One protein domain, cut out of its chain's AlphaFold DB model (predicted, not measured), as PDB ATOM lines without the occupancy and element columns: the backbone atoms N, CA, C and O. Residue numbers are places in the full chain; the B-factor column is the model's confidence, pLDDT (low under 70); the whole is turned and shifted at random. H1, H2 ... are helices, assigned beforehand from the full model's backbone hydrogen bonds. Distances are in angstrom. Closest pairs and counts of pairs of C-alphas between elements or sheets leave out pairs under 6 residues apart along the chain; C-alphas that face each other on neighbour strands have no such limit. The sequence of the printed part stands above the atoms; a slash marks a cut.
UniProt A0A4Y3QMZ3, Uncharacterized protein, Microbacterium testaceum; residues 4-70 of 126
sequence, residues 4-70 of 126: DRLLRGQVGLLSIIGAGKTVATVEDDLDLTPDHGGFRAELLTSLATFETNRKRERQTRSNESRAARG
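AT A GLANCE: This is residues 4 to 70 of the 126 residues of an uncharacterized protein of Microbacterium testaceum (UniProt A0A4Y3QMZ3). One long helix, H2, begins in a small head and runs out of it as an arm: the short helix H1 packs beside residues 38 to 45 of H2 and a loop, residues 19 to 36, links the two, while residues 50 to 70 stick out with nothing beside them. The pair is a lopsided helical hairpin, and the arm makes the length. The printed part has 67 residues with two named helices, H1 then H2, and no named strand; the class is all helix. It is only just extended, close to loose, with a radius of gyration of the C-alphas of 16.7 A and spans of 53 by 24 by 22 A.

HOW THE PARTS SIT: Start with H2, residues 37 to 68, and look back along the chain to H1, residues 10 to 18. They touch, H2 with its residues 38 to 45 alone, and the closest C-alphas, those of Ile 17 and Gly 38, are 7.2 A apart. They run opposite ways at a shallow tilt of 27 degrees, a helical hairpin. In H2 every O i to N i+4 pair is within hydrogen-bond range; in H1, 4 of 5 are.

IN THESE COORDINATES: Find C-alpha 37 at (-43.615, -41.949, 54.138); from there H2 runs 46.3 A to C-alpha 68 at (-57.911, -3.619, 32.386). H1 begins at C-alpha 10, (-50.590, -34.492, 40.728), and spans 12.6 A to C-alpha 18.

THE WHOLE: The C-alphas of Asp 35 and Gly 70, the two farthest apart, are 54.3 A from each other. Without residues 50 to 70, which stand free, the body of 46 residues spans 26 by 24 by 19 A. The printed part has no cut, and the link from H1 to H2, 18 residues, is long. Look in the B-factor column for low confidence: pLDDT is under 70 at residues 4 to 38 and 40 to 41, and its mean is 83 in H2.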
ATOM      1  N   ASP A   4     -43.815 -40.151  35.837       54.88
ATOM      2  CA  ASP A   4     -44.721 -39.555  34.840       54.88
ATOM      3  C   ASP A   4     -45.494 -40.577  33.987       54.88
ATOM      4  O   ASP A   4     -46.503 -40.240  33.368       54.88
ATOM      5  N   ARG A   5     -45.054 -41.846  33.937       57.84
ATOM      6  CA  ARG A   5     -45.778 -42.922  33.230       57.84
ATOM      7  C   ARG A   5     -46.831 -43.620  34.090       57.84
ATOM      8  O   ARG A   5     -47.722 -44.255  33.535       57.84
ATOM      9  N   LEU A   6     -46.730 -43.511  35.414       57.25
ATOM     10  CA  LEU A   6     -47.699 -44.066  36.364       57.25
ATOM     11  C   LEU A   6     -48.745 -43.027  36.777       57.25
ATOM     12  O   LEU A   6     -49.885 -43.382  37.069       57.25
ATOM     13  N   LEU A   7     -48.376 -41.745  36.775       60.16
ATOM     14  CA  LEU A   7     -49.198 -40.668  37.308       60.16
ATOM     15  C   LEU A   7     -49.557 -39.690  36.196       60.16
ATOM     16  O   LEU A   7     -48.719 -38.931  35.716       60.16
ATOM     17  N   ARG A   8     -50.836 -39.647  35.806       64.94
ATOM     18  CA  ARG A   8     -51.348 -38.584  34.930       64.94
ATOM     19  C   ARG A   8     -51.582 -37.317  35.765       64.94
ATOM     20  O   ARG A   8     -52.716 -36.917  36.014       64.94
ATOM     21  N   GLY A   9     -50.489 -36.715  36.229       62.41
ATOM     22  CA  GLY A   9     -50.480 -35.491  37.027       62.41
ATOM     23  C   GLY A   9     -50.688 -35.688  38.535       62.41
ATOM     24  O   GLY A   9     -50.907 -36.787  39.036       62.41
ATOM     25  N   GLN A  10     -50.630 -34.569  39.261       60.91
ATOM     26  CA  GLN A  10     -50.590 -34.492  40.728       60.91
ATOM     27  C   GLN A  10     -51.806 -35.119  41.434       60.91
ATOM     28  O   GLN A  10     -51.674 -35.690  42.513       60.91
ATOM     29  N   VAL A  11     -52.986 -35.071  40.810       65.12
ATOM     30  CA  VAL A  11     -54.208 -35.703  41.343       65.12
ATOM     31  C   VAL A  11     -54.071 -37.229  41.395       65.12
ATOM     32  O   VAL A  11     -54.562 -37.858  42.326       65.12
ATOM     33  N   GLY A  12     -53.365 -37.823  40.426       64.56
ATOM     34  CA  GLY A  12     -53.101 -39.262  40.403       64.56
ATOM     35  C   GLY A  12     -52.112 -39.712  41.480       64.56
ATOM     36  O   GLY A  12     -52.228 -40.823  41.978       64.56
ATOM     37  N   LEU A  13     -51.171 -38.849  41.881       66.62
ATOM     38  CA  LEU A  13     -50.264 -39.134  42.999       66.62
ATOM     39  C   LEU A  13     -51.035 -39.183  44.328       66.62
ATOM     40  O   LEU A  13     -50.893 -40.122  45.108       66.62
ATOM     41  N   LEU A  14     -51.906 -38.193  44.544       64.56
ATOM     42  CA  LEU A  14     -52.730 -38.061  45.747       64.56
ATOM     43  C   LEU A  14     -53.678 -39.236  45.974       64.56
ATOM     44  O   LEU A  14     -53.832 -39.687  47.107       64.56
ATOM     45  N   SER A  15     -54.310 -39.743  44.914       63.97
ATOM     46  CA  SER A  15     -55.239 -40.870  45.034       63.97
ATOM     47  C   SER A  15     -54.542 -42.172  45.433       63.97
ATOM     48  O   SER A  15     -55.125 -42.979  46.152       63.97
ATOM     49  N   ILE A  16     -53.289 -42.373  45.014       64.31
ATOM     50  CA  ILE A  16     -52.506 -43.568  45.353       64.31
ATOM     51  C   ILE A  16     -52.002 -43.504  46.799       64.31
ATOM     52  O   ILE A  16     -52.092 -44.503  47.515       64.31
ATOM     53  N   ILE A  17     -51.563 -42.324  47.250       63.69
ATOM     54  CA  ILE A  17     -51.181 -42.087  48.652       63.69
ATOM     55  C   ILE A  17     -52.394 -42.286  49.573       63.69
ATOM     56  O   ILE A  17     -52.298 -43.015  50.558       63.69
ATOM     57  N   GLY A  18     -53.556 -41.723  49.225       56.56
ATOM     58  CA  GLY A  18     -54.797 -41.901  49.992       56.56
ATOM     59  C   GLY A  18     -55.304 -43.349  50.034       56.56
ATOM     60  O   GLY A  18     -56.011 -43.725  50.963       56.56
ATOM     61  N   ALA A  19     -54.912 -44.179  49.063       65.06
ATOM     62  CA  ALA A  19     -55.195 -45.612  49.040       65.06
ATOM     63  C   ALA A  19     -54.172 -46.459  49.829       65.06
ATOM     64  O   ALA A  19     -54.286 -47.686  49.829       65.06
ATOM     65  N   GLY A  20     -53.168 -45.837  50.464       52.91
ATOM     66  CA  GLY A  20     -52.143 -46.519  51.258       52.91
ATOM     67  C   GLY A  20     -51.210 -47.413  50.435       52.91
ATOM     68  O   GLY A  20     -50.691 -48.397  50.957       52.91
ATOM     69  N   LYS A  21     -51.031 -47.125  49.139       54.22
ATOM     70  CA  LYS A  21     -50.204 -47.941  48.239       54.22
ATOM     71  C   LYS A  21     -48.845 -47.294  47.985       54.22
ATOM     72  O   LYS A  21     -48.761 -46.118  47.645       54.22
ATOM     73  N   THR A  22     -47.788 -48.092  48.090       52.78
ATOM     74  CA  THR A  22     -46.404 -47.680  47.825       52.78
ATOM     75  C   THR A  22     -46.112 -47.683  46.323       52.78
ATOM     76  O   THR A  22     -46.406 -48.660  45.633       52.78
ATOM     77  N   VAL A  23     -45.507 -46.607  45.814       54.75
ATOM     78  CA  VAL A  23     -44.973 -46.531  44.445       54.75
ATOM     79  C   VAL A  23     -43.457 -46.419  44.544       54.75
ATOM     80  O   VAL A  23     -42.957 -45.388  44.972       54.75
ATOM     81  N   ALA A  24     -42.741 -47.475  44.158       53.56
ATOM     82  CA  ALA A  24     -41.282 -47.476  44.099       53.56
ATOM     83  C   ALA A  24     -40.806 -47.090  42.688       53.56
ATOM     84  O   ALA A  24     -41.253 -47.669  41.690       53.56
ATOM     85  N   THR A  25     -39.901 -46.116  42.592       49.94
ATOM     86  CA  THR A  25     -39.258 -45.685  41.342       49.94
ATOM     87  C   THR A  25     -37.765 -45.997  41.361       49.94
ATOM     88  O   THR A  25     -37.094 -45.798  42.356       49.94
ATOM     89  N   VAL A  26     -37.240 -46.472  40.228       50.78
ATOM     90  CA  VAL A  26     -35.911 -47.119  40.100       50.78
ATOM     91  C   VAL A  26     -34.698 -46.181  40.295       50.78
ATOM     92  O   VAL A  26     -33.583 -46.675  40.391       50.78
ATOM     93  N   GLU A  27     -34.874 -44.859  40.347       48.22
ATOM     94  CA  GLU A  27     -33.754 -43.895  40.450       48.22
ATOM     95  C   GLU A  27     -33.740 -43.062  41.735       48.22
ATOM     96  O   GLU A  27     -32.708 -42.490  42.063       48.22
ATOM     97  N   ASP A  28     -34.848 -43.010  42.469       47.22
ATOM     98  CA  ASP A  28     -34.926 -42.298  43.740       47.22
ATOM     99  C   ASP A  28     -35.942 -43.061  44.591       47.22
ATOM    100  O   ASP A  28     -37.133 -43.139  44.250       47.22
ATOM    101  N   ASP A  29     -35.441 -43.724  45.631       51.66
ATOM    102  CA  ASP A  29     -36.249 -44.483  46.577       51.66
ATOM    103  C   ASP A  29     -36.997 -43.465  47.441       51.66
ATOM    104  O   ASP A  29     -36.553 -43.031  48.506       51.66
ATOM    105  N   LEU A  30     -38.157 -43.030  46.954       54.19
ATOM    106  CA  LEU A  30     -39.162 -42.412  47.802       54.19
ATOM    107  C   LEU A  30     -39.681 -43.523  48.719       54.19
ATOM    108  O   LEU A  30     -40.665 -44.198  48.424       54.19
ATOM    109  N   ASP A  31     -38.951 -43.753  49.809       51.12
ATOM    110  CA  ASP A  31     -39.307 -44.730  50.826       51.12
ATOM    111  C   ASP A  31     -40.565 -44.228  51.548       51.12
ATOM    112  O   ASP A  31     -40.534 -43.372  52.437       51.12
ATOM    113  N   LEU A  32     -41.713 -44.703  51.064       54.50
ATOM    114  CA  LEU A  32     -43.037 -44.390  51.590       54.50
ATOM    115  C   LEU A  32     -43.435 -45.364  52.713       54.50
ATOM    116  O   LEU A  32     -44.620 -45.663  52.875       54.50
ATOM    117  N   THR A  33     -42.464 -45.895  53.464       50.81
ATOM    118  CA  THR A  33     -42.721 -46.782  54.603       50.81
ATOM    119  C   THR A  33     -43.690 -46.127  55.604       50.81
ATOM    120  O   THR A  33     -43.657 -44.902  55.777       50.81
ATOM    121  N   PRO A  34     -44.568 -46.911  56.262       52.94
ATOM    122  CA  PRO A  34     -45.763 -46.410  56.956       52.94
ATOM    123  C   PRO A  34     -45.515 -45.315  58.006       52.94
ATOM    124  O   PRO A  34     -46.389 -44.479  58.225       52.94
ATOM    125  N   ASP A  35     -44.319 -45.273  58.598       54.66
ATOM    126  CA  ASP A  35     -44.035 -44.448  59.776       54.66
ATOM    127  C   ASP A  35     -43.559 -43.019  59.424       54.66
ATOM    128  O   ASP A  35     -43.759 -42.080  60.196       54.66
ATOM    129  N   HIS A  36     -42.974 -42.813  58.235       52.69
ATOM    130  CA  HIS A  36     -42.443 -41.508  57.786       52.69
ATOM    131  C   HIS A  36     -42.791 -41.140  56.332       52.69
ATOM    132  O   HIS A  36     -42.635 -39.983  55.926       52.69
ATOM    133  N   GLY A  37     -43.288 -42.098  55.551       57.03
ATOM    134  CA  GLY A  37     -43.615 -41.949  54.138       57.03
ATOM    135  C   GLY A  37     -44.861 -41.113  53.869       57.03
ATOM    136  O   GLY A  37     -44.842 -40.233  53.009       57.03
ATOM    137  N   GLY A  38     -45.926 -41.340  54.645       67.06
ATOM    138  CA  GLY A  38     -47.193 -40.612  54.498       67.06
ATOM    139  C   GLY A  38     -47.030 -39.110  54.728       67.06
ATOM    140  O   GLY A  38     -47.424 -38.308  53.884       67.06
ATOM    141  N   PHE A  39     -46.349 -38.731  55.814       70.44
ATOM    142  CA  PHE A  39     -46.080 -37.328  56.138       70.44
ATOM    143  C   PHE A  39     -45.248 -36.629  55.055       70.44
ATOM    144  O   PHE A  39     -45.574 -35.521  54.631       70.44
ATOM    145  N   ARG A  40     -44.186 -37.280  54.562       65.38
ATOM    146  CA  ARG A  40     -43.356 -36.728  53.481       65.38
ATOM    147  C   ARG A  40     -44.148 -36.563  52.187       65.38
ATOM    148  O   ARG A  40     -44.029 -35.528  51.537       65.38
ATOM    149  N   ALA A  41     -44.982 -37.535  51.837       69.75
ATOM    150  CA  ALA A  41     -45.820 -37.474  50.647       69.75
ATOM    151  C   ALA A  41     -46.880 -36.360  50.734       69.75
ATOM    152  O   ALA A  41     -47.095 -35.627  49.764       69.75
ATOM    153  N   GLU A  42     -47.499 -36.183  51.902       72.94
ATOM    154  CA  GLU A  42     -48.445 -35.098  52.168       72.94
ATOM    155  C   GLU A  42     -47.761 -33.727  52.108       72.94
ATOM    156  O   GLU A  42     -48.258 -32.813  51.443       72.94
ATOM    157  N   LEU A  43     -46.583 -33.593  52.722       79.44
ATOM    158  CA  LEU A  43     -45.789 -32.368  52.687       79.44
ATOM    159  C   LEU A  43     -45.394 -31.990  51.252       79.44
ATOM    160  O   LEU A  43     -45.621 -30.856  50.829       79.44
ATOM    161  N   LEU A  44     -44.847 -32.941  50.487       75.94
ATOM    162  CA  LEU A  44     -44.447 -32.722  49.094       75.94
ATOM    163  C   LEU A  44     -45.644 -32.335  48.226       75.94
ATOM    164  O   LEU A  44     -45.557 -31.421  47.403       75.94
ATOM    165  N   THR A  45     -46.789 -32.974  48.445       75.88
ATOM    166  CA  THR A  45     -47.999 -32.635  47.704       75.88
ATOM    167  C   THR A  45     -48.536 -31.252  48.070       75.88
ATOM    168  O   THR A  45     -48.965 -30.495  47.191       75.88
ATOM    169  N   SER A  46     -48.498 -30.897  49.351       77.00
ATOM    170  CA  SER A  46     -48.913 -29.581  49.838       77.00
ATOM    171  C   SER A  46     -48.042 -28.486  49.227       77.00
ATOM    172  O   SER A  46     -48.564 -27.490  48.718       77.00
ATOM    173  N   LEU A  47     -46.725 -28.715  49.164       80.19
ATOM    174  CA  LEU A  47     -45.774 -27.820  48.512       80.19
ATOM    175  C   LEU A  47     -46.055 -27.679  47.007       80.19
ATOM    176  O   LEU A  47     -46.195 -26.561  46.510       80.19
ATOM    177  N   ALA A  48     -46.227 -28.787  46.284       76.00
ATOM    178  CA  ALA A  48     -46.533 -28.760  44.852       76.00
ATOM    179  C   ALA A  48     -47.867 -28.045  44.543       76.00
ATOM    180  O   ALA A  48     -47.988 -27.299  43.563       76.00
ATOM    181  N   THR A  49     -48.875 -28.225  45.404       80.94
ATOM    182  CA  THR A  49     -50.170 -27.529  45.304       80.94
ATOM    183  C   THR A  49     -49.997 -26.032  45.524       80.94
ATOM    184  O   THR A  49     -50.509 -25.227  44.743       80.94
ATOM    185  N   PHE A  50     -49.236 -25.648  46.551       84.06
ATOM    186  CA  PHE A  50     -48.925 -24.254  46.846       84.06
ATOM    187  C   PHE A  50     -48.215 -23.570  45.672       84.06
ATOM    188  O   PHE A  50     -48.624 -22.488  45.244       84.06
ATOM    189  N   GLU A  51     -47.202 -24.209  45.086       82.62
ATOM    190  CA  GLU A  51     -46.499 -23.674  43.918       82.62
ATOM    191  C   GLU A  51     -47.417 -23.510  42.704       82.62
ATOM    192  O   GLU A  51     -47.374 -22.483  42.017       82.62
ATOM    193  N   THR A  52     -48.275 -24.500  42.447       84.62
ATOM    194  CA  THR A  52     -49.259 -24.453  41.360       84.62
ATOM    195  C   THR A  52     -50.247 -23.310  41.564       84.62
ATOM    196  O   THR A  52     -50.503 -22.548  40.629       84.62
ATOM    197  N   ASN A  53     -50.751 -23.126  42.785       88.25
ATOM    198  CA  ASN A  53     -51.660 -22.032  43.122       88.25
ATOM    199  C   ASN A  53     -50.977 -20.669  42.965       88.25
ATOM    200  O   ASN A  53     -51.524 -19.792  42.299       88.25
ATOM    201  N   ARG A  54     -49.731 -20.509  43.428       93.31
ATOM    202  CA  ARG A  54     -48.962 -19.273  43.200       93.31
ATOM    203  C   ARG A  54     -48.738 -18.978  41.719       93.31
ATOM    204  O   ARG A  54     -48.796 -17.816  41.312       93.31
ATOM    205  N   LYS A  55     -48.458 -19.998  40.901       89.81
ATOM    206  CA  LYS A  55     -48.336 -19.844  39.440       89.81
ATOM    207  C   LYS A  55     -49.668 -19.406  38.827       89.81
ATOM    208  O   LYS A  55     -49.674 -18.459  38.041       89.81
ATOM    209  N   ARG A  56     -50.783 -20.028  39.228       92.06
ATOM    210  CA  ARG A  56     -52.141 -19.652  38.796       92.06
ATOM    211  C   ARG A  56     -52.461 -18.205  39.154       92.06
ATOM    212  O   ARG A  56     -52.796 -17.436  38.265       92.06
ATOM    213  N   GLU A  57     -52.250 -17.791  40.400       94.25
ATOM    214  CA  GLU A  57     -52.478 -16.408  40.841       94.25
ATOM    215  C   GLU A  57     -51.659 -15.379  40.051       94.25
ATOM    216  O   GLU A  57     -52.130 -14.274  39.784       94.25
ATOM    217  N   ARG A  58     -50.409 -15.703  39.687       93.56
ATOM    218  CA  ARG A  58     -49.590 -14.826  38.834       93.56
ATOM    219  C   ARG A  58     -50.176 -14.714  37.427       93.56
ATOM    220  O   ARG A  58     -50.232 -13.609  36.893       93.56
ATOM    221  N   GLN A  59     -50.617 -15.827  36.842       91.62
ATOM    222  CA  GLN A  59     -51.253 -15.828  35.523       91.62
ATOM    223  C   GLN A  59     -52.577 -15.058  35.537       91.62
ATOM    224  O   GLN A  59     -52.783 -14.208  34.675       91.62
ATOM    225  N   THR A  60     -53.425 -15.276  36.545       92.88
ATOM    226  CA  THR A  60     -54.695 -14.558  36.715       92.88
ATOM    227  C   THR A  60     -54.467 -13.055  36.819       92.88
ATOM    228  O   THR A  60     -55.011 -12.310  36.010       92.88
ATOM    229  N   ARG A  61     -53.565 -12.603  37.702       92.38
ATOM    230  CA  ARG A  61     -53.229 -11.174  37.828       92.38
ATOM    231  C   ARG A  61     -52.673 -10.572  36.538       92.38
ATOM    232  O   ARG A  61     -52.967  -9.427  36.204       92.38
ATOM    233  N   SER A  62     -51.863 -11.332  35.798       90.38
ATOM    234  CA  SER A  62     -51.364 -10.889  34.494       90.38
ATOM    235  C   SER A  62     -52.512 -10.704  33.496       90.38
ATOM    236  O   SER A  62     -52.580  -9.672  32.828       90.38
ATOM    237  N   ASN A  63     -53.450 -11.652  33.441       90.25
ATOM    238  CA  ASN A  63     -54.625 -11.580  32.574       90.25
ATOM    239  C   ASN A  63     -55.557 -10.422  32.959       90.25
ATOM    240  O   ASN A  63     -55.976  -9.676  32.078       90.25
ATOM    241  N   GLU A  64     -55.815 -10.213  34.251       92.44
ATOM    242  CA  GLU A  64     -56.604  -9.084  34.766       92.44
ATOM    243  C   GLU A  64     -55.965  -7.736  34.398       92.44
ATOM    244  O   GLU A  64     -56.632  -6.861  33.852       92.44
ATOM    245  N   SER A  65     -54.648  -7.587  34.593       92.62
ATOM    246  CA  SER A  65     -53.903  -6.381  34.192       92.62
ATOM    247  C   SER A  65     -53.974  -6.107  32.686       92.62
ATOM    248  O   SER A  65     -53.931  -4.953  32.251       92.62
ATOM    249  N   ARG A  66     -54.038  -7.155  31.861       89.38
ATOM    250  CA  ARG A  66     -54.196  -7.010  30.408       89.38
ATOM    251  C   ARG A  66     -55.617  -6.613  30.044       89.38
ATOM    252  O   ARG A  66     -55.776  -5.673  29.270       89.38
ATOM    253  N   ALA A  67     -56.612  -7.270  30.637       89.69
ATOM    254  CA  ALA A  67     -58.021  -6.949  30.439       89.69
ATOM    255  C   ALA A  67     -58.321  -5.491  30.823       89.69
ATOM    256  O   ALA A  67     -58.937  -4.775  30.040       89.69
ATOM    257  N   ALA A  68     -57.784  -5.013  31.951       92.25
ATOM    258  CA  ALA A  68     -57.911  -3.619  32.386       92.25
ATOM    259  C   ALA A  68     -57.294  -2.607  31.401       92.25
ATOM    260  O   ALA A  68     -57.732  -1.465  31.329       92.25
ATOM    261  N   ARG A  69     -56.290  -3.022  30.619       91.38
ATOM    262  CA  ARG A  69     -55.665  -2.211  29.558       91.38
ATOM    263  C   ARG A  69     -56.287  -2.434  28.176       91.38
ATOM    264  O   ARG A  69     -55.740  -1.950  27.191       91.38
ATOM    265  N   GLY A  70     -57.371  -3.208  28.080       88.88
ATOM    266  CA  GLY A  70     -57.998  -3.571  26.806       88.88
ATOM    267  C   GLY A  70     -57.105  -4.416  25.890       88.88
ATOM    268  O   GLY A  70     -57.352  -4.499  24.691       88.88
TER     269      GLY A  70